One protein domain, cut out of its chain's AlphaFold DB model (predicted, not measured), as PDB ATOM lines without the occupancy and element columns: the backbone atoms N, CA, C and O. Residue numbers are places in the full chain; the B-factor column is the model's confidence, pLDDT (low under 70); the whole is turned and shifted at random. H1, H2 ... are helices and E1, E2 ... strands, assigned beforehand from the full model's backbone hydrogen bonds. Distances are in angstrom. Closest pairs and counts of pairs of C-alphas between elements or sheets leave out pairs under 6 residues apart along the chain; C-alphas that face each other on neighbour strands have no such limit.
ATOM      1  N   ASP A  28     214.958 192.292 225.924       67.69
ATOM      2  CA  ASP A  28     215.160 193.639 225.391       67.69
ATOM      3  C   ASP A  28     216.521 193.645 224.675       67.69
ATOM      4  O   ASP A  28     217.572 193.551 225.315       67.69
ATOM      5  N   THR A  29     216.495 193.712 223.341       66.75
ATOM      6  CA  THR A  29     217.702 193.773 222.504       66.75
ATOM      7  C   THR A  29     218.144 195.220 222.299       66.75
ATOM      8  O   THR A  29     217.392 196.062 221.801       66.75
ATOM      9  N   HIS A  30     219.401 195.509 222.626       70.94
ATOM     10  CA  HIS A  30     220.021 196.821 222.470       70.94
ATOM     11  C   HIS A  30     221.081 196.800 221.368       70.94
ATOM     12  O   HIS A  30     222.051 196.051 221.462       70.94
ATOM     13  N   TYR A  31     220.940 197.668 220.360       72.06
ATOM     14  CA  TYR A  31     221.916 197.838 219.279       72.06
ATOM     15  C   TYR A  31     222.801 199.061 219.518       72.06
ATOM     16  O   TYR A  31     222.312 200.181 219.681       72.06
ATOM     17  N   ILE A  32     224.116 198.856 219.492       73.12
ATOM     18  CA  ILE A  32     225.127 199.900 219.654       73.12
ATOM     19  C   ILE A  32     226.056 199.871 218.450       73.12
ATOM     20  O   ILE A  32     226.618 198.839 218.089       73.12
ATOM     21  N   PHE A  33     226.259 201.034 217.845       75.75
ATOM     22  CA  PHE A  33     227.134 201.181 216.692       75.75
ATOM     23  C   PHE A  33     228.519 201.663 217.109       75.75
ATOM     24  O   PHE A  33     228.658 202.587 217.910       75.75
ATOM     25  N   GLY A  34     229.545 201.025 216.552       76.12
ATOM     26  CA  GLY A  34     230.933 201.393 216.785       76.12
ATOM     27  C   GLY A  34     231.368 202.605 215.962       76.12
ATOM     28  O   GLY A  34     230.993 202.747 214.797       76.12
ATOM     29  N   VAL A  35     232.208 203.463 216.546       78.81
ATOM     30  CA  VAL A  35     232.845 204.600 215.862       78.81
ATOM     31  C   VAL A  35     234.359 204.474 215.957       78.81
ATOM     32  O   VAL A  35     234.896 204.139 217.009       78.81
ATOM     33  N   ARG A  36     235.082 204.764 214.871       81.31
ATOM     34  CA  ARG A  36     236.550 204.753 214.887       81.31
ATOM     35  C   ARG A  36     237.117 205.964 215.623       81.31
ATOM     36  O   ARG A  36     236.832 207.106 215.269       81.31
ATOM     37  N   HIS A  37     237.997 205.708 216.581       84.06
ATOM     38  CA  HIS A  37     238.777 206.708 217.299       84.06
ATOM     39  C   HIS A  37     240.274 206.450 217.132       84.06
ATOM     40  O   HIS A  37     240.724 205.317 216.989       84.06
ATOM     41  N   ARG A  38     241.066 207.526 217.196       85.75
ATOM     42  CA  ARG A  38     242.530 207.473 217.128       85.75
ATOM     43  C   ARG A  38     243.169 208.254 218.266       85.75
ATOM     44  O   ARG A  38     242.584 209.192 218.810       85.75
ATOM     45  N   GLY A  39     244.401 207.890 218.597       85.31
ATOM     46  CA  GLY A  39     245.251 208.679 219.472       85.31
ATOM     47  C   GLY A  39     244.748 208.792 220.905       85.31
ATOM     48  O   GLY A  39     244.443 207.800 221.572       85.31
ATOM     49  N   ALA A  40     244.706 210.030 221.398       84.50
ATOM     50  CA  ALA A  40     244.327 210.325 222.775       84.50
ATOM     51  C   ALA A  40     242.885 209.891 223.084       84.50
ATOM     52  O   ALA A  40     242.619 209.454 224.199       84.50
ATOM     53  N   ASN A  41     241.988 209.900 222.090       83.19
ATOM     54  CA  ASN A  41     240.591 209.498 222.268       83.19
ATOM     55  C   ASN A  41     240.454 208.012 222.627       83.19
ATOM     56  O   ASN A  41     239.678 207.666 223.510       83.19
ATOM     57  N   VAL A  42     241.273 207.140 222.027       84.56
ATOM     58  CA  VAL A  42     241.336 205.710 222.397       84.56
ATOM     59  C   VAL A  42     241.836 205.545 223.830       84.56
ATOM     60  O   VAL A  42     241.408 204.666 224.563       84.56
ATOM     61  N   SER A  43     242.721 206.439 224.260       84.62
ATOM     62  CA  SER A  43     243.309 206.401 225.602       84.62
ATOM     63  C   SER A  43     242.361 206.937 226.672       84.62
ATOM     64  O   SER A  43     242.558 206.658 227.847       84.62
ATOM     65  N   ALA A  44     241.367 207.733 226.274       86.38
ATOM     66  CA  ALA A  44     240.328 208.252 227.154       86.38
ATOM     67  C   ALA A  44     239.208 207.228 227.414       86.38
ATOM     68  O   ALA A  44     238.447 207.400 228.369       86.38
ATOM     69  N   PHE A  45     239.120 206.160 226.610       88.94
ATOM     70  CA  PHE A  45     238.207 205.041 226.844       88.94
ATOM     71  C   PHE A  45     238.401 204.491 228.261       88.94
ATOM     72  O   PHE A  45     239.522 204.253 228.681       88.94
ATOM     73  N   CYS A  46     237.337 204.316 229.044       89.06
ATOM     74  CA  CYS A  46     237.448 203.846 230.434       89.06
ATOM     75  C   CYS A  46     238.425 204.660 231.331       89.06
ATOM     76  O   CYS A  46     238.972 204.153 232.315       89.06
ATOM     77  N   GLY A  47     238.680 205.929 230.991       87.44
ATOM     78  CA  GLY A  47     239.466 206.864 231.795       87.44
ATOM     79  C   GLY A  47     240.920 206.441 232.038       87.44
ATOM     80  O   GLY A  47     241.665 206.085 231.125       87.44
ATOM     81  N   ALA A  48     241.368 206.535 233.294       85.12
ATOM     82  CA  ALA A  48     242.758 206.256 233.666       85.12
ATOM     83  C   ALA A  48     243.178 204.794 233.420       85.12
ATOM     84  O   ALA A  48     244.365 204.532 233.217       85.12
ATOM     85  N   LEU A  49     242.221 203.861 233.397       84.94
ATOM     86  CA  LEU A  49     242.489 202.435 233.219       84.94
ATOM     87  C   LEU A  49     243.031 202.134 231.819       84.94
ATOM     88  O   LEU A  49     244.069 201.480 231.705       84.94
ATOM     89  N   ALA A  50     242.411 202.663 230.758       85.81
ATOM     90  CA  ALA A  50     242.944 202.445 229.414       85.81
ATOM     91  C   ALA A  50     244.242 203.217 229.184       85.81
ATOM     92  O   ALA A  50     245.142 202.696 228.534       85.81
ATOM     93  N   ARG A  51     244.402 204.420 229.761       85.75
ATOM     94  CA  ARG A  51     245.690 205.137 229.696       85.75
ATOM     95  C   ARG A  51     246.843 204.287 230.218       85.75
ATOM     96  O   ARG A  51     247.893 204.264 229.583       85.75
ATOM     97  N   LYS A  52     246.635 203.590 231.340       85.94
ATOM     98  CA  LYS A  52     247.625 202.672 231.910       85.94
ATOM     99  C   LYS A  52     247.868 201.474 230.990       85.94
ATOM    100  O   LYS A  52     249.017 201.117 230.774       85.94
ATOM    101  N   HIS A  53     246.814 200.892 230.421       86.75
ATOM    102  CA  HIS A  53     246.942 199.744 229.519       86.75
ATOM    103  C   HIS A  53     247.685 200.085 228.216       86.75
ATOM    104  O   HIS A  53     248.447 199.277 227.701       86.75
ATOM    105  N   PHE A  54     247.511 201.301 227.698       85.38
ATOM    106  CA  PHE A  54     248.192 201.772 226.492       85.38
ATOM    107  C   PHE A  54     249.498 202.523 226.769       85.38
ATOM    108  O   PHE A  54     250.008 203.158 225.844       85.38
ATOM    109  N   ALA A  55     250.034 202.502 227.995       86.88
ATOM    110  CA  ALA A  55     251.198 203.308 228.378       86.88
ATOM    111  C   ALA A  55     252.379 203.127 227.407       86.88
ATOM    112  O   ALA A  55     252.938 204.120 226.940       86.88
ATOM    113  N   ASP A  56     252.643 201.883 227.002       86.00
ATOM    114  CA  ASP A  56     253.765 201.518 226.127       86.00
ATOM    115  C   ASP A  56     253.464 201.677 224.627       86.00
ATOM    116  O   ASP A  56     254.355 201.590 223.781       86.00
ATOM    117  N   VAL A  57     252.206 201.936 224.260       83.00
ATOM    118  CA  VAL A  57     251.804 202.139 222.864       83.00
ATOM    119  C   VAL A  57     251.870 203.632 222.548       83.00
ATOM    120  O   VAL A  57     251.116 204.401 223.144       83.00
ATOM    121  N   PRO A  58     252.684 204.098 221.584       82.75
ATOM    122  CA  PRO A  58     252.721 205.512 221.219       82.75
ATOM    123  C   PRO A  58     251.339 206.021 220.799       82.75
ATOM    124  O   PRO A  58     250.666 205.359 220.011       82.75
ATOM    125  N   ILE A  59     250.937 207.218 221.250       79.06
ATOM    126  CA  ILE A  59     249.605 207.798 220.975       79.06
ATOM    127  C   ILE A  59     249.256 207.715 219.483       79.06
ATOM    128  O   ILE A  59     248.185 207.244 219.127       79.06
ATOM    129  N   ARG A  60     250.186 208.068 218.588       78.06
ATOM    130  CA  ARG A  60     249.973 208.043 217.126       78.06
ATOM    131  C   ARG A  60     249.638 206.660 216.547       78.06
ATOM    132  O   ARG A  60     249.180 206.584 215.415       78.06
ATOM    133  N   ARG A  61     249.900 205.584 217.291       78.25
ATOM    134  CA  ARG A  61     249.651 204.190 216.896       78.25
ATOM    135  C   ARG A  61     248.429 203.580 217.590       78.25
ATOM    136  O   ARG A  61     248.157 202.408 217.374       78.25
ATOM    137  N   ARG A  62     247.716 204.344 218.425       83.75
ATOM    138  CA  ARG A  62     246.488 203.893 219.094       83.75
ATOM    139  C   ARG A  62     245.306 204.098 218.149       83.75
ATOM    140  O   ARG A  62     245.020 205.236 217.770       83.75
ATOM    141  N   ASP A  63     244.628 203.017 217.791       85.94
ATOM    142  CA  ASP A  63     243.461 203.021 216.908       85.94
ATOM    143  C   ASP A  63     242.460 201.970 217.401       85.94
ATOM    144  O   ASP A  63     242.856 200.872 217.797       85.94
ATOM    145  N   ALA A  64     241.182 202.327 217.456       88.19
ATOM    146  CA  ALA A  64     240.135 201.443 217.953       88.19
ATOM    147  C   ALA A  64     238.758 201.839 217.415       88.19
ATOM    148  O   ALA A  64     238.503 203.014 217.146       88.19
ATOM    149  N   ILE A  65     237.846 200.873 217.335       87.06
ATOM    150  CA  ILE A  65     236.409 201.132 217.237       87.06
ATOM    151  C   ILE A  65     235.832 201.130 218.650       87.06
ATOM    152  O   ILE A  65     235.952 200.140 219.368       87.06
ATOM    153  N   LEU A  66     235.226 202.241 219.058       88.19
ATOM    154  CA  LEU A  66     234.588 202.385 220.361       88.19
ATOM    155  C   LEU A  66     233.076 202.241 220.206       88.19
ATOM    156  O   LEU A  66     232.457 202.938 219.404       88.19
ATOM    157  N   PHE A  67     232.498 201.349 220.997       86.25
ATOM    158  CA  PHE A  67     231.068 201.148 221.157       86.25
ATOM    159  C   PHE A  67     230.672 201.778 222.487       86.25
ATOM    160  O   PHE A  67     230.971 201.239 223.554       86.25
ATOM    161  N   THR A  68     230.045 202.946 222.429       83.75
ATOM    162  CA  THR A  68     229.563 203.665 223.613       83.75
ATOM    163  C   THR A  68     228.050 203.802 223.508       83.75
ATOM    164  O   THR A  68     227.586 204.480 222.585       83.75
ATOM    165  N   PRO A  69     227.268 203.160 224.391       77.25
ATOM    166  CA  PRO A  69     225.826 203.307 224.369       77.25
ATOM    167  C   PRO A  69     225.416 204.753 224.675       77.25
ATOM    168  O   PRO A  69     226.067 205.446 225.454       77.25
ATOM    169  N   ALA A  70     224.317 205.208 224.069       69.00
ATOM    170  CA  ALA A  70     223.748 206.528 224.353       69.00
ATOM    171  C   ALA A  70     223.004 206.582 225.702       69.00
ATOM    172  O   ALA A  70     222.798 207.663 226.247       69.00
ATOM    173  N   GLN A  71     222.582 205.423 226.214       69.88
ATOM    174  CA  GLN A  71     221.910 205.232 227.501       69.88
ATOM    175  C   GLN A  71     222.498 204.001 228.182       69.88
ATOM    176  O   GLN A  71     222.855 203.055 227.485       69.88
ATOM    177  N   ASP A  72     222.570 203.987 229.510       73.06
ATOM    178  CA  ASP A  72     223.148 202.856 230.237       73.06
ATOM    179  C   ASP A  72     222.459 201.542 229.857       73.06
ATOM    180  O   ASP A  72     221.229 201.431 229.871       73.06
ATOM    181  N   LEU A  73     223.269 200.543 229.495       76.31
ATOM    182  CA  LEU A  73     222.758 199.202 229.264       76.31
ATOM    183  C   LEU A  73     222.251 198.622 230.588       76.31
ATOM    184  O   LEU A  73     222.902 198.810 231.623       76.31
ATOM    185  N   PRO A  74     221.117 197.904 230.572       71.44
ATOM    186  CA  PRO A  74     220.607 197.255 231.769       71.44
ATOM    187  C   PRO A  74     221.635 196.263 232.325       71.44
ATOM    188  O   PRO A  74     222.361 195.596 231.583       71.44
ATOM    189  N   ASN A  75     221.679 196.151 233.650       73.00
ATOM    190  CA  ASN A  75     222.484 195.128 234.307       73.00
ATOM    191  C   ASN A  75     221.931 193.726 234.001       73.00
ATOM    192  O   ASN A  75     220.738 193.565 233.743       73.00
ATOM    193  N   GLY A  76     222.785 192.703 234.102       69.88
ATOM    194  CA  GLY A  76     222.355 191.313 233.923       69.88
ATOM    195  C   GLY A  76     222.086 190.939 232.462       69.88
ATOM    196  O   GLY A  76     221.097 190.273 232.162       69.88
ATOM    197  N   LEU A  77     222.964 191.374 231.555       74.94
ATOM    198  CA  LEU A  77     222.925 190.972 230.150       74.94
ATOM    199  C   LEU A  77     223.079 189.450 230.028       74.94
ATOM    200  O   LEU A  77     223.985 188.859 230.622       74.94
ATOM    201  N   SER A  78     222.189 188.822 229.261       70.62
ATOM    202  CA  SER A  78     222.204 187.382 229.002       70.62
ATOM    203  C   SER A  78     223.188 187.040 227.889       70.62
ATOM    204  O   SER A  78     224.003 186.128 228.043       70.62
ATOM    205  N   ASN A  79     223.140 187.815 226.803       75.50
ATOM    206  CA  ASN A  79     223.935 187.596 225.604       75.50
ATOM    207  C   ASN A  79     224.546 188.897 225.103       75.50
ATOM    208  O   ASN A  79     223.934 189.964 225.172       75.50
ATOM    209  N   ILE A  80     225.740 188.778 224.535       82.75
ATOM    210  CA  ILE A  80     226.407 189.843 223.801       82.75
ATOM    211  C   ILE A  80     226.884 189.290 222.471       82.75
ATOM    212  O   ILE A  80     227.536 188.250 222.416       82.75
ATOM    213  N   VAL A  81     226.599 190.021 221.402       83.56
ATOM    214  CA  VAL A  81     227.057 189.709 220.053       83.56
ATOM    215  C   VAL A  81     227.823 190.900 219.507       83.56
ATOM    216  O   VAL A  81     227.329 192.025 219.511       83.56
ATOM    217  N   VAL A  82     229.034 190.657 219.019       85.81
ATOM    218  CA  VAL A  82     229.829 191.653 218.300       85.81
ATOM    219  C   VAL A  82     229.922 191.216 216.850       85.81
ATOM    220  O   VAL A  82     230.560 190.205 216.564       85.81
ATOM    221  N   SER A  83     229.311 191.975 215.941       80.44
ATOM    222  CA  SER A  83     229.356 191.703 214.502       80.44
ATOM    223  C   SER A  83     230.324 192.669 213.823       80.44
ATOM    224  O   SER A  83     230.153 193.892 213.852       80.44
ATOM    225  N   ILE A  84     231.364 192.104 213.210       82.00
ATOM    226  CA  ILE A  84     232.458 192.831 212.564       82.00
ATOM    227  C   ILE A  84     232.387 192.577 211.055       82.00
ATOM    228  O   ILE A  84     232.362 191.412 210.652       82.00
ATOM    229  N   PRO A  85     232.378 193.616 210.200       80.56
ATOM    230  CA  PRO A  85     232.348 193.419 208.754       80.56
ATOM    231  C   PRO A  85     233.514 192.551 208.276       80.56
ATOM    232  O   PRO A  85     234.680 192.829 208.569       80.56
ATOM    233  N   ARG A  86     233.217 191.513 207.491       75.25
ATOM    234  CA  ARG A  86     234.213 190.550 207.004       75.25
ATOM    235  C   ARG A  86     235.307 191.223 206.172       75.25
ATOM    236  O   ARG A  86     236.463 190.825 206.245       75.25
ATOM    237  N   MET A  87     234.960 192.281 205.443       74.56
ATOM    238  CA  MET A  87     235.903 193.066 204.641       74.56
ATOM    239  C   MET A  87     236.996 193.774 205.467       74.56
ATOM    240  O   MET A  87     237.994 194.215 204.907       74.56
ATOM    241  N   TRP A  88     236.840 193.910 206.792       78.81
ATOM    242  CA  TRP A  88     237.887 194.488 207.653       78.81
ATOM    243  C   TRP A  88     239.010 193.508 207.961       78.81
ATOM    244  O   TRP A  88     240.113 193.921 208.336       78.81
ATOM    245  N   PHE A  89     238.741 192.216 207.815       76.19
ATOM    246  CA  PHE A  89     239.769 191.198 207.880       76.19
ATOM    247  C   PHE A  89     240.533 191.206 206.554       76.19
ATOM    248  O   PHE A  89     239.992 191.547 205.498       76.19
ATOM    249  N   ARG A  90     241.835 190.918 206.598       72.06
ATOM    250  CA  ARG A  90     242.613 190.789 205.358       72.06
ATOM    251  C   ARG A  90     242.094 189.582 204.582       72.06
ATOM    252  O   ARG A  90     241.683 188.606 205.202       72.06
ATOM    253  N   GLU A  91     242.078 189.678 203.253       61.38
ATOM    254  CA  GLU A  91     241.915 188.492 202.411       61.38
ATOM    255  C   GLU A  91     243.085 187.550 202.694       61.38
ATOM    256  O   GLU A  91     244.219 187.995 202.877       61.38
ATOM    257  N   MET A  92     242.772 186.267 202.826       54.97
ATOM    258  CA  MET A  92     243.709 185.243 203.261       54.97
ATOM    259  C   MET A  92     243.796 184.200 202.162       54.97
ATOM    260  O   MET A  92     242.763 183.698 201.719       54.97
ATOM    261  N   ASP A  93     245.022 183.872 201.767       52.00
ATOM    262  CA  ASP A  93     245.325 182.625 201.071       52.00
ATOM    263  C   ASP A  93     244.892 181.433 201.946       52.00
ATOM    264  O   ASP A  93     244.811 181.562 203.172       52.00
ATOM    265  N   GLU A  94     244.609 180.284 201.326       53.16
ATOM    266  CA  GLU A  94     243.961 179.103 201.936       53.16
ATOM    267  C   GLU A  94     244.621 178.592 203.240       53.16
ATOM    268  O   GLU A  94     243.955 177.943 204.047       53.16
ATOM    269  N   ASP A  95     245.881 178.960 203.499       58.22
ATOM    270  CA  ASP A  95     246.669 178.549 204.668       58.22
ATOM    271  C   ASP A  95     246.679 179.545 205.849       58.22
ATOM    272  O   ASP A  95     247.192 179.227 206.928       58.22
ATOM    273  N   ASN A  96     246.139 180.760 205.697       56.56
ATOM    274  CA  ASN A  96     246.306 181.812 206.703       56.56
ATOM    275  C   ASN A  96     245.106 181.944 207.666       56.56
ATOM    276  O   ASN A  96     243.948 182.099 207.277       56.56
ATOM    277  N   ARG A  97     245.412 181.931 208.973       64.19
ATOM    278  CA  ARG A  97     244.474 182.056 210.110       64.19
ATOM    279  C   ARG A  97     244.112 183.512 210.407       64.19
ATOM    280  O   ARG A  97     245.021 184.326 210.566       64.19
ATOM    281  N   LEU A  98     242.815 183.849 210.490       68.12
ATOM    282  CA  LEU A  98     242.335 185.197 210.842       68.12
ATOM    283  C   LEU A  98     243.065 185.715 212.090       68.12
ATOM    284  O   LEU A  98     243.316 184.940 213.015       68.12
ATOM    285  N   PRO A  99     243.407 187.013 212.134       71.81
ATOM    286  CA  PRO A  99     244.042 187.568 213.313       71.81
ATOM    287  C   PRO A  99     243.087 187.519 214.503       71.81
ATOM    288  O   PRO A  99     241.893 187.785 214.357       71.81
ATOM    289  N   ASP A 100     243.641 187.236 215.681       82.50
ATOM    290  CA  ASP A 100     242.916 187.389 216.938       82.50
ATOM    291  C   ASP A 100     242.370 188.812 217.066       82.50
ATOM    292  O   ASP A 100     243.000 189.788 216.639       82.50
ATOM    293  N   VAL A 101     241.200 188.919 217.681       85.31
ATOM    294  CA  VAL A 101     240.442 190.156 217.801       85.31
ATOM    295  C   VAL A 101     240.551 190.672 219.240       85.31
ATOM    296  O   VAL A 101     239.812 190.220 220.120       85.31
ATOM    297  N   PRO A 102     241.477 191.608 219.523       87.81
ATOM    298  CA  PRO A 102     241.597 192.209 220.843       87.81
ATOM    299  C   PRO A 102     240.441 193.178 221.104       87.81
ATOM    300  O   PRO A 102     240.260 194.180 220.408       87.81
ATOM    301  N   MET A 103     239.687 192.906 222.160       89.81
ATOM    302  CA  MET A 103     238.612 193.745 222.670       89.81
ATOM    303  C   MET A 103     238.867 194.144 224.119       89.81
ATOM    304  O   MET A 103     239.567 193.469 224.869       89.81
ATOM    305  N   MET A 104     238.286 195.260 224.539       89.81
ATOM    306  CA  MET A 104     238.291 195.691 225.930       89.81
ATOM    307  C   MET A 104     236.893 196.109 226.347       89.81
ATOM    308  O   MET A 104     236.284 196.965 225.711       89.81
ATOM    309  N   PHE A 105     236.415 195.550 227.449       90.00
ATOM    310  CA  PHE A 105     235.138 195.906 228.051       90.00
ATOM    311  C   PHE A 105     235.378 196.854 229.218       90.00
ATOM    312  O   PHE A 105     236.168 196.556 230.115       90.00
ATOM    313  N   CYS A 106     234.702 198.000 229.209       89.81
ATOM    314  CA  CYS A 106     234.655 198.908 230.343       89.81
ATOM    315  C   CYS A 106     233.357 198.665 231.110       89.81
ATOM    316  O   CYS A 106     232.274 199.006 230.632       89.81
ATOM    317  N   TYR A 107     233.486 198.074 232.290       86.31
ATOM    318  CA  TYR A 107     232.386 197.880 233.219       86.31
ATOM    319  C   TYR A 107     232.342 199.005 234.238       86.31
ATOM    320  O   TYR A 107     233.383 199.472 234.713       86.31
ATOM    321  N   GLU A 108     231.129 199.372 234.613       82.25
ATOM    322  CA  GLU A 108     230.837 200.298 235.688       82.25
ATOM    323  C   GLU A 108     230.045 199.561 236.768       82.25
ATOM    324  O   GLU A 108     228.997 198.966 236.528       82.25
ATOM    325  N   GLY A 109     230.624 199.516 237.963       75.25
ATOM    326  CA  GLY A 109     229.941 199.122 239.186       75.25
ATOM    327  C   GLY A 109     229.637 200.360 240.021       75.25
ATOM    328  O   GLY A 109     230.130 201.447 239.729       75.25
ATOM    329  N   VAL A 110     228.890 200.183 241.114       74.75
ATOM    330  CA  VAL A 110     228.380 201.281 241.964       74.75
ATOM    331  C   VAL A 110     229.439 202.338 242.308       74.75
ATOM    332  O   VAL A 110     229.140 203.524 242.291       74.75
ATOM    333  N   ASN A 111     230.677 201.917 242.597       74.00
ATOM    334  CA  ASN A 111     231.768 202.813 243.002       74.00
ATOM    335  C   ASN A 111     233.100 202.519 242.292       74.00
ATOM    336  O   ASN A 111     234.161 202.904 242.783       74.00
ATOM    337  N   PHE A 112     233.091 201.784 241.179       76.75
ATOM    338  CA  PHE A 112     234.334 201.438 240.493       76.75
ATOM    339  C   PHE A 112     234.142 201.261 238.994       76.75
ATOM    340  O   PHE A 112     233.097 200.828 238.522       76.75
ATOM    341  N   LEU A 113     235.217 201.529 238.257       82.94
ATOM    342  CA  LEU A 113     235.352 201.129 236.864       82.94
ATOM    343  C   LEU A 113     236.280 199.923 236.779       82.94
ATOM    344  O   LEU A 113     237.286 199.847 237.491       82.94
ATOM    345  N   ARG A 114     235.967 198.993 235.883       84.12
ATOM    346  CA  ARG A 114     236.813 197.839 235.588       84.12
ATOM    347  C   ARG A 114     237.011 197.728 234.088       84.12
ATOM    348  O   ARG A 114     236.051 197.605 233.340       84.12
ATOM    349  N   LEU A 115     238.269 197.729 233.664       85.56
ATOM    350  CA  LEU A 115     238.648 197.449 232.286       85.56
ATOM    351  C   LEU A 115     239.049 195.979 232.181       85.56
ATOM    352  O   LEU A 115     239.962 195.542 232.882       85.56
ATOM    353  N   LEU A 116     238.368 195.231 231.322       86.88
ATOM    354  CA  LEU A 116     238.641 193.820 231.084       86.88
ATOM    355  C   LEU A 116     239.086 193.622 229.631       86.88
ATOM    356  O   LEU A 116     238.255 193.765 228.732       86.88
ATOM    357  N   PRO A 117     240.369 193.319 229.378       86.75
ATOM    358  CA  PRO A 117     240.810 192.902 228.058       86.75
ATOM    359  C   PRO A 117     240.303 191.484 227.765       86.75
ATOM    360  O   PRO A 117     240.319 190.619 228.639       86.75
ATOM    361  N   LEU A 118     239.870 191.263 226.531       86.00
ATOM    362  CA  LEU A 118     239.448 189.983 225.988       86.00
ATOM    363  C   LEU A 118     240.087 189.815 224.615       86.00
ATOM    364  O   LEU A 118     239.888 190.644 223.732       86.00
ATOM    365  N   THR A 119     240.825 188.731 224.425       83.50
ATOM    366  CA  THR A 119     241.284 188.326 223.097       83.50
ATOM    367  C   THR A 119     240.311 187.289 222.566       83.50
ATOM    368  O   THR A 119     240.216 186.207 223.136       83.50
ATOM    369  N   VAL A 120     239.582 187.625 221.506       84.19
ATOM    370  CA  VAL A 120     238.714 186.674 220.808       84.19
ATOM    371  C   VAL A 120     239.531 185.956 219.750       84.19
ATOM    372  O   VAL A 120     240.093 186.601 218.860       84.19
ATOM    373  N   TYR A 121     239.615 184.635 219.864       82.56
ATOM    374  CA  TYR A 121     240.351 183.824 218.908       82.56
ATOM    375  C   TYR A 121     239.523 183.615 217.647       82.56
ATOM    376  O   TYR A 121     238.294 183.683 217.654       82.56
ATOM    377  N   GLN A 122     240.198 183.302 216.544       75.06
ATOM    378  CA  GLN A 122     239.521 182.985 215.287       75.06
ATOM    379  C   GLN A 122     238.478 181.866 215.435       75.06
ATOM    380  O   GLN A 122     237.427 181.935 214.804       75.06
ATOM    381  N   SER A 123     238.767 180.841 216.242       77.50
ATOM    382  CA  SER A 123     237.855 179.718 216.501       77.50
ATOM    383  C   SER A 123     236.516 180.153 217.091       77.50
ATOM    384  O   SER A 123     235.520 179.453 216.931       77.50
ATOM    385  N   ASP A 124     236.493 181.310 217.748       81.12
ATOM    386  CA  ASP A 124     235.329 181.832 218.453       81.12
ATOM    387  C   ASP A 124     234.450 182.696 217.531       81.12
ATOM    388  O   ASP A 124     233.349 183.098 217.912       81.12
ATOM    389  N   LEU A 125     234.936 183.004 216.318       82.50
ATOM    390  CA  LEU A 125     234.238 183.820 215.332       82.50
ATOM    391  C   LEU A 125     233.427 182.950 214.375       82.50
ATOM    392  O   LEU A 125     233.957 182.109 213.648       82.50
ATOM    393  N   GLN A 126     232.130 183.227 214.300       82.81
ATOM    394  CA  GLN A 126     231.217 182.563 213.382       82.81
ATOM    395  C   GLN A 126     230.942 183.453 212.174       82.81
ATOM    396  O   GLN A 126     230.687 184.650 212.301       82.81
ATOM    397  N   LYS A 127     230.978 182.870 210.974       78.19
ATOM    398  CA  LYS A 127     230.604 183.584 209.752       78.19
ATOM    399  C   LYS A 127     229.081 183.712 209.685       78.19
ATOM    400  O   LYS A 127     228.389 182.699 209.622       78.19
ATOM    401  N   ASN A 128     228.582 184.943 209.615       73.62
ATOM    402  CA  ASN A 128     227.167 185.248 209.430       73.62
ATOM    403  C   ASN A 128     227.002 186.274 208.295       73.62
ATOM    404  O   ASN A 128     227.198 187.474 208.481       73.62
ATOM    405  N   GLY A 129     226.699 185.793 207.085       76.44
ATOM    406  CA  GLY A 129     226.597 186.642 205.894       76.44
ATOM    407  C   GLY A 129     227.897 187.406 205.599       76.44
ATOM    408  O   GLY A 129     228.948 186.799 205.368       76.44
ATOM    409  N   GLU A 130     227.809 188.740 205.601       72.69
ATOM    410  CA  GLU A 130     228.935 189.665 205.397       72.69
ATOM    411  C   GLU A 130     229.706 189.999 206.684       72.69
ATOM    412  O   GLU A 130     230.657 190.781 206.647       72.69
ATOM    413  N   PHE A 131     229.340 189.399 207.818       77.69
ATOM    414  CA  PHE A 131     229.936 189.669 209.124       77.69
ATOM    415  C   PHE A 131     230.631 188.433 209.707       77.69
ATOM    416  O   PHE A 131     230.277 187.285 209.430       77.69
ATOM    417  N   MET A 132     231.631 188.696 210.543       79.06
ATOM    418  CA  MET A 132     232.183 187.750 211.505       79.06
ATOM    419  C   MET A 132     231.626 188.115 212.879       79.06
ATOM    420  O   MET A 132     231.759 189.262 213.311       79.06
ATOM    421  N   GLU A 133     230.991 187.159 213.547       83.25
ATOM    422  CA  GLU A 133     230.317 187.378 214.820       83.25
ATOM    423  C   GLU A 133     231.026 186.660 215.955       83.25
ATOM    424  O   GLU A 133     231.271 185.457 215.890       83.25
ATOM    425  N   TYR A 134     231.291 187.404 217.021       86.31
ATOM    426  CA  TYR A 134     231.615 186.839 218.320       86.31
ATOM    427  C   TYR A 134     230.360 186.840 219.184       86.31
ATOM    428  O   TYR A 134     229.747 187.895 219.362       86.31
ATOM    429  N   LYS A 135     229.990 185.681 219.732       84.50
ATOM    430  CA  LYS A 135     228.866 185.548 220.665       84.50
ATOM    431  C   LYS A 135     229.384 185.160 222.036       84.50
ATOM    432  O   LYS A 135     230.087 184.165 222.182       84.50
ATOM    433  N   HIS A 136     229.002 185.940 223.033       78.75
ATOM    434  CA  HIS A 136     229.310 185.678 224.421       78.75
ATOM    435  C   HIS A 136     228.019 185.478 225.215       78.75
ATOM    436  O   HIS A 136     227.133 186.331 225.178       78.75
ATOM    437  N   VAL A 137     227.937 184.369 225.952       68.25
ATOM    438  CA  VAL A 137     226.777 183.991 226.773       68.25
ATOM    439  C   VAL A 137     227.195 183.958 228.242       68.25
ATOM    440  O   VAL A 137     228.197 183.334 228.585       68.25
ATOM    441  N   SER A 138     226.436 184.628 229.114       57.88
ATOM    442  CA  SER A 138     226.742 184.668 230.549       57.88
ATOM    443  C   SER A 138     226.458 183.309 231.225       57.88
ATOM    444  O   SER A 138     225.355 182.777 231.070       57.88
ATOM    445  N   PRO A 139     227.387 182.737 232.022       46.44
ATOM    446  CA  PRO A 139     227.283 181.373 232.571       46.44
ATOM    447  C   PRO A 139     226.297 181.206 233.752       46.44
ATOM    448  O   PRO A 139     226.411 180.263 234.530       46.44
ATOM    449  N   GLY A 140     225.332 182.112 233.920       45.28
ATOM    450  CA  GLY A 140     224.411 182.145 235.066       45.28
ATOM    451  C   GLY A 140     222.991 181.641 234.803       45.28
ATOM    452  O   GLY A 140     222.161 181.714 235.707       45.28
ATOM    453  N   MET A 141     222.678 181.159 233.599       42.28
ATOM    454  CA  MET A 141     221.345 180.636 233.293       42.28
ATOM    455  C   MET A 141     221.319 179.104 233.323       42.28
ATOM    456  O   MET A 141     222.174 178.477 232.697       42.28
ATOM    457  N   PRO A 142     220.326 178.477 233.983       35.09
ATOM    458  CA  PRO A 142     220.060 177.061 233.803       35.09
ATOM    459  C   PRO A 142     219.535 176.857 232.380       35.09
ATOM    460  O   PRO A 142     218.344 176.987 232.100       35.09
ATOM    461  N   HIS A 158     233.663 185.254 231.630       50.28
ATOM    462  CA  HIS A 158     233.305 186.653 231.773       50.28
ATOM    463  C   HIS A 158     232.066 186.711 232.659       50.28
ATOM    464  O   HIS A 158     230.950 186.416 232.243       50.28
ATOM    465  N   GLN A 159     232.274 187.057 233.924       48.50
ATOM    466  CA  GLN A 159     231.172 187.332 234.831       48.50
ATOM    467  C   GLN A 159     230.531 188.660 234.415       48.50
ATOM    468  O   GLN A 159     230.932 189.722 234.899       48.50
ATOM    469  N   PHE A 160     229.518 188.608 233.545       53.50
ATOM    470  CA  PHE A 160     228.471 189.634 233.507       53.50
ATOM    471  C   PHE A 160     227.737 189.517 234.830       53.50
ATOM    472  O   PHE A 160     226.739 188.815 234.965       53.50
ATOM    473  N   ASN A 161     228.337 190.092 235.865       49.66
ATOM    474  CA  ASN A 161     227.741 190.055 237.176       49.66
ATOM    475  C   ASN A 161     226.460 190.892 237.108       49.66
ATOM    476  O   ASN A 161     226.435 191.937 236.456       49.66
ATOM    477  N   VAL A 162     225.422 190.469 237.820       57.22
ATOM    478  CA  VAL A 162     224.116 191.158 237.891       57.22
ATOM    479  C   VAL A 162     224.254 192.610 238.393       57.22
ATOM    480  O   VAL A 162     223.327 193.404 238.299       57.22
ATOM    481  N   ASN A 163     225.437 192.974 238.897       60.81
ATOM    482  CA  ASN A 163     225.758 194.260 239.508       60.81
ATOM    483  C   ASN A 163     226.702 195.146 238.671       60.81
ATOM    484  O   ASN A 163     227.159 196.168 239.181       60.81
ATOM    485  N   LEU A 164     227.057 194.749 237.444       70.81
ATOM    486  CA  LEU A 164     227.930 195.530 236.562       70.81
ATOM    487  C   LEU A 164     227.173 195.960 235.306       70.81
ATOM    488  O   LEU A 164     226.605 195.114 234.614       70.81
ATOM    489  N   SER A 165     227.234 197.251 234.982       80.19
ATOM    490  CA  SER A 165     226.769 197.780 233.702       80.19
ATOM    491  C   SER A 165     227.932 197.869 232.715       80.19
ATOM    492  O   SER A 165     229.092 198.079 233.088       80.19
ATOM    493  N   ILE A 166     227.644 197.688 231.426       85.31
ATOM    494  CA  ILE A 166     228.631 197.929 230.371       85.31
ATOM    495  C   ILE A 166     228.570 199.403 229.995       85.31
ATOM    496  O   ILE A 166     227.597 199.865 229.404       85.31
ATOM    497  N   ARG A 167     229.657 200.121 230.280       86.38
ATOM    498  CA  ARG A 167     229.838 201.523 229.889       86.38
ATOM    499  C   ARG A 167     230.315 201.661 228.446       86.38
ATOM    500  O   ARG A 167     230.094 202.681 227.801       86.38
ATOM    501  N   GLY A 168     231.015 200.654 227.936       89.44
ATOM    502  CA  GLY A 168     231.409 200.606 226.536       89.44
ATOM    503  C   GLY A 168     232.397 199.496 226.226       89.44
ATOM    504  O   GLY A 168     232.969 198.869 227.120       89.44
ATOM    505  N   VAL A 169     232.617 199.287 224.934       90.50
ATOM    506  CA  VAL A 169     233.537 198.282 224.400       90.50
ATOM    507  C   VAL A 169     234.501 198.951 223.430       90.50
ATOM    508  O   VAL A 169     234.113 199.846 222.686       90.50
ATOM    509  N   ALA A 170     235.762 198.539 223.436       90.50
ATOM    510  CA  ALA A 170     236.766 198.986 222.483       90.50
ATOM    511  C   ALA A 170     237.315 197.787 221.712       90.50
ATOM    512  O   ALA A 170     237.927 196.904 222.304       90.50
ATOM    513  N   LEU A 171     237.126 197.776 220.397       90.44
ATOM    514  CA  LEU A 171     237.763 196.848 219.469       90.44
ATOM    515  C   LEU A 171     239.076 197.471 218.994       90.44
ATOM    516  O   LEU A 171     239.061 198.514 218.339       90.44
ATOM    517  N   ILE A 172     240.208 196.863 219.338       89.00
ATOM    518  CA  ILE A 172     241.523 197.453 219.082       89.00
ATOM    519  C   ILE A 172     241.986 197.108 217.668       89.00
ATOM    520  O   ILE A 172     242.084 195.941 217.289       89.00
ATOM    521  N   LEU A 173     242.304 198.145 216.895       84.94
ATOM    522  CA  LEU A 173     242.785 198.009 215.529       84.94
ATOM    523  C   LEU A 173     244.317 198.033 215.539       84.94
ATOM    524  O   LEU A 173     244.943 199.081 215.696       84.94
ATOM    525  N   ASP A 174     244.927 196.863 215.391       76.06
ATOM    526  CA  ASP A 174     246.373 196.702 215.259       76.06
ATOM    527  C   ASP A 174     246.826 196.603 213.784       76.06
ATOM    528  O   ASP A 174     246.068 196.818 212.835       76.06
ATOM    529  N   LYS A 175     248.106 196.281 213.564       67.00
ATOM    530  CA  LYS A 175     248.681 196.164 212.215       67.00
ATOM    531  C   LYS A 175     248.178 194.956 211.419       67.00
ATOM    532  O   LYS A 175     248.561 194.848 210.254       67.00
ATOM    533  N   LYS A 176     247.402 194.043 212.007       69.25
ATOM    534  CA  LYS A 176     246.920 192.822 211.350       69.25
ATOM    535  C   LYS A 176     245.610 193.043 210.588       69.25
ATOM    536  O   LYS A 176     245.286 192.257 209.705       69.25
ATOM    537  N   TRP A 177     244.903 194.139 210.858       75.94
ATOM    538  CA  TRP A 177     243.653 194.480 210.179       75.94
ATOM    539  C   TRP A 177     243.862 194.935 208.727       75.94
ATOM    540  O   TRP A 177     244.949 195.383 208.322       75.94
ATOM    541  N   ASN A 178     242.812 194.813 207.913       65.88
ATOM    542  CA  ASN A 178     242.806 195.293 206.538       65.88
ATOM    543  C   ASN A 178     242.571 196.804 206.489       65.88
ATOM    544  O   ASN A 178     241.444 197.297 206.469       65.88
ATOM    545  N   ASN A 179     243.666 197.557 206.441       61.09
ATOM    546  CA  ASN A 179     243.621 199.015 206.456       61.09
ATOM    547  C   ASN A 179     242.935 199.635 205.225       61.09
ATOM    548  O   ASN A 179     242.506 200.785 205.316       61.09
ATOM    549  N   ALA A 180     242.822 198.904 204.106       52.09
ATOM    550  CA  ALA A 180     242.240 199.413 202.860       52.09
ATOM    551  C   ALA A 180     240.732 199.654 202.984       52.09
ATOM    552  O   ALA A 180     240.231 200.678 202.523       52.09
ATOM    553  N   TYR A 181     240.032 198.751 203.672       50.94
ATOM    554  CA  TYR A 181     238.602 198.873 203.948       50.94
ATOM    555  C   TYR A 181     238.316 199.559 205.278       50.94
ATOM    556  O   TYR A 181     237.193 199.979 205.507       50.94
ATOM    557  N   LEU A 182     239.331 199.752 206.130       52.41
ATOM    558  CA  LEU A 182     239.231 200.619 207.304       52.41
ATOM    559  C   LEU A 182     239.289 202.115 206.955       52.41
ATOM    560  O   LEU A 182     239.200 202.964 207.841       52.41
ATOM    561  N   LEU A 183     239.445 202.484 205.692       45.34
ATOM    562  CA  LEU A 183     239.325 203.860 205.232       45.34
ATOM    563  C   LEU A 183     238.211 203.905 204.182       45.34
ATOM    564  O   LEU A 183     238.166 203.022 203.328       45.34
ATOM    565  N   PRO A 184     237.329 204.918 204.186       39.09
ATOM    566  CA  PRO A 184     236.474 205.142 203.027       39.09
ATOM    567  C   PRO A 184     237.370 205.304 201.802       39.09
ATOM    568  O   PRO A 184     238.273 206.147 201.792       39.09
ATOM    569  N   HIS A 185     237.139 204.500 200.769       35.62
ATOM    570  CA  HIS A 185     237.762 204.725 199.473       35.62
ATOM    571  C   HIS A 185     237.330 206.109 198.963       35.62
ATOM    572  O   HIS A 185     236.176 206.315 198.601       35.62
ATOM    573  N   GLY A 186     238.247 207.082 199.024       38.72
ATOM    574  CA  GLY A 186     237.994 208.472 198.628       38.72
ATOM    575  C   GLY A 186     238.883 209.542 199.274       38.72
ATOM    576  O   GLY A 186     238.920 210.663 198.780       38.72
ATOM    577  N   ALA A 187     239.646 209.240 200.329       35.56
ATOM    578  CA  ALA A 187     240.590 210.205 200.905       35.56
ATOM    579  C   ALA A 187     241.949 210.175 200.176       35.56
ATOM    580  O   ALA A 187     242.938 209.686 200.720       35.56
ATOM    581  N   LYS A 188     242.011 210.685 198.937       31.48
ATOM    582  CA  LYS A 188     243.299 211.068 198.338       31.48
ATOM    583  C   LYS A 188     243.709 212.441 198.864       31.48
ATOM    584  O   LYS A 188     243.113 213.458 198.529       31.48
ATOM    585  N   LYS A 200     232.884 211.702 208.388       40.97
ATOM    586  CA  LYS A 200     233.088 210.443 209.116       40.97
ATOM    587  C   LYS A 200     232.613 209.321 208.206       40.97
ATOM    588  O   LYS A 200     231.421 209.105 208.037       40.97
ATOM    589  N   ALA A 201     233.540 208.605 207.599       37.03
ATOM    590  CA  ALA A 201     233.197 207.308 207.064       37.03
ATOM    591  C   ALA A 201     232.940 206.356 208.218       37.03
ATOM    592  O   ALA A 201     233.848 206.008 208.977       37.03
ATOM    593  N   TYR A 202     231.673 206.007 208.368       43.56
ATOM    594  CA  TYR A 202     231.216 205.074 209.374       43.56
ATOM    595  C   TYR A 202     231.597 203.675 208.928       43.56
ATOM    596  O   TYR A 202     230.934 203.035 208.120       43.56
ATOM    597  N   LEU A 203     232.712 203.212 209.462       52.19
ATOM    598  CA  LEU A 203     233.005 201.799 209.516       52.19
ATOM    599  C   LEU A 203     232.239 201.267 210.711       52.19
ATOM    600  O   LEU A 203     232.654 201.428 211.855       52.19
ATOM    601  N   GLN A 204     231.061 200.730 210.413       57.53
ATOM    602  CA  GLN A 204     230.079 200.338 211.404       57.53
ATOM    603  C   GLN A 204     230.264 198.854 211.723       57.53
ATOM    604  O   GLN A 204     229.977 197.984 210.907       57.53
ATOM    605  N   ALA A 205     230.773 198.578 212.918       61.84
ATOM    606  CA  ALA A 205     230.553 197.303 213.585       61.84
ATOM    607  C   ALA A 205     229.348 197.464 214.519       61.84
ATOM    608  O   ALA A 205     229.067 198.577 214.988       61.84
ATOM    609  N   THR A 206     228.649 196.371 214.799       66.50
ATOM    610  CA  THR A 206     227.504 196.366 215.715       66.50
ATOM    611  C   THR A 206     227.838 195.587 216.969       66.50
ATOM    612  O   THR A 206     228.406 194.500 216.916       66.50
ATOM    613  N   PHE A 207     227.462 196.155 218.101       72.06
ATOM    614  CA  PHE A 207     227.420 195.484 219.382       72.06
ATOM    615  C   PHE A 207     225.951 195.340 219.762       72.06
ATOM    616  O   PHE A 207     225.241 196.339 219.885       72.06
ATOM    617  N   THR A 208     225.505 194.105 219.920       70.88
ATOM    618  CA  THR A 208     224.144 193.767 220.317       70.88
ATOM    619  C   THR A 208     224.198 193.142 221.697       70.88
ATOM    620  O   THR A 208     225.022 192.260 221.935       70.88
ATOM    621  N   ALA A 209     223.343 193.589 222.607       70.50
ATOM    622  CA  ALA A 209     223.221 192.986 223.924       70.50
ATOM    623  C   ALA A 209     221.759 192.716 224.255       70.50
ATOM    624  O   ALA A 209     220.916 193.594 224.068       70.50
ATOM    625  N   ASP A 210     221.496 191.524 224.773       69.94
ATOM    626  CA  ASP A 210     220.174 191.122 225.230       69.94
ATOM    627  C   ASP A 210     220.139 191.152 226.752       69.94
ATOM    628  O   ASP A 210     221.038 190.637 227.424       69.94
ATOM    629  N   ALA A 211     219.086 191.748 227.299       64.62
ATOM    630  CA  ALA A 211     218.797 191.703 228.721       64.62
ATOM    631  C   ALA A 211     217.616 190.775 228.970       64.62
ATOM    632  O   ALA A 211     216.570 190.893 228.328       64.62
ATOM    633  N   TYR A 212     217.771 189.858 229.921       54.34
ATOM    634  CA  TYR A 212     216.665 189.013 230.337       54.34
ATOM    635  C   TYR A 212     215.797 189.763 231.346       54.34
ATOM    636  O   TYR A 212     216.226 190.075 232.459       54.34
ATOM    637  N   HIS A 213     214.557 190.045 230.962       54.00
ATOM    638  CA  HIS A 213     213.548 190.553 231.875       54.00
ATOM    639  C   HIS A 213     212.620 189.410 232.270       54.00
ATOM    640  O   HIS A 213     211.672 189.089 231.560       54.00
TER     641      HIS A 213
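Overview. This is residues 28 to 142, 158 to 188 and 200 to 213 of the 286 residues of an uncharacterized protein of Oesophagostomum dentatum (UniProt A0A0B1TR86). One long antiparallel sheet, strongly twisted, is folded back on itself like a half-open sandwich: the leaf E5 E4 E8 E2 faces the leaf E9 E3 E7 E6, with E1 as the hinge, and the sheet's two edges, E5 and E6, are not neighbours. The two short helices, H1 and H2, cover the outer side of the first leaf, H1 over E2 and H2 over E5. The printed part has 160 residues with two named helices and nine named strands, in the order E1 H1 H2 E2 E3 E4 E5 E6 E7 E8 E9, and across the sheet the order is E5 E4 E8 E2 E1 E9 E3 E7 E6. The class is mostly strand, with 80 residues in named elements. The whole is compact, with a radius of gyration of the C-alphas of 15.9 A and spans of 46 by 34 by 27 A.

Arrangement. Begin at the hinge, E1, residues 28 to 38, whose pairing is staggered. Its residues 28 to 33 pair with E9, residues 206 to 212, where N 30 and O 209 are 2.8 A apart; its residues 34 to 38 pair with E2, residues 63 to 67, where N 37 and O 64 are 2.8 A apart. Walk from E2 to E8, residues 165 to 172, by N 65 and O 171 at 2.8 A, and on to E4, residues 101 to 109, by N 104 and O 170 at 2.8 A. E4 and the edge strand E5, residues 112 to 120, form a hairpin, with N 103 and O 118 at 2.8 A. On the other side of E1, E9 is antiparallel to E3, residues 77 to 85, with N 81 and O 208 at 2.8 A. E3 is the neighbour of E7, residues 131 to 137, by N 82 and O 134 at 2.9 A; E7 and the edge strand E6, residues 125 to 128, form a hairpin, with N 133 and O 126 at 2.8 A. The two leaves have 30 pairs of C-alphas within 11 A; the closest C-alphas of E5 and E7, those of Val 120 and Tyr 134, are 7.5 A apart. E5 and E6 meet only through their link, and E4 and E7 are apart. H1, residues 40 to 44, is on the sheet at a height of 8.7 A and only just over E2, on which 3 of its C-alphas fall. H2, residues 48 to 53, is on the sheet at a height of 9.4 A, over E5 and along the strands, at 21 degrees to E5 on the local plane. H1 and H2 touch only at the corner, closest at the C-alphas of Ser 43 and Arg 51, 4.9 A apart. In both helices every O i to N i+4 pair is within hydrogen-bond range.

Along the chain. Find C-alpha 28 at (215.160, 193.639, 225.391); from there E1 runs 31.8 A to C-alpha 38. E4 measures 25.5 A, E5 25.0 A, E3 23.5 A and E8 20.8 A. Look for the start of H2 at C-alpha 48, (242.758, 206.256, 233.666), and for the end of E9 at C-alpha 212, (216.665, 189.013, 230.337).

Size, cuts and confidence. The C-alphas of Pro 142 and Lys 188, the two farthest apart, are 54.4 A from each other. Residues 143 to 157 are not printed, a gap of 16.5 A between C-alphas 142 and 158; residues 189 to 199 are not printed either, a gap of 14.9 A between C-alphas 188 and 200. Of the links printed whole, E3 to E4 is long, with 15 residues. The mean pLDDT of the printed part is 73.2; 49 residues are under 70, among them 91 to 98, 178 to 188 and 200 to 206.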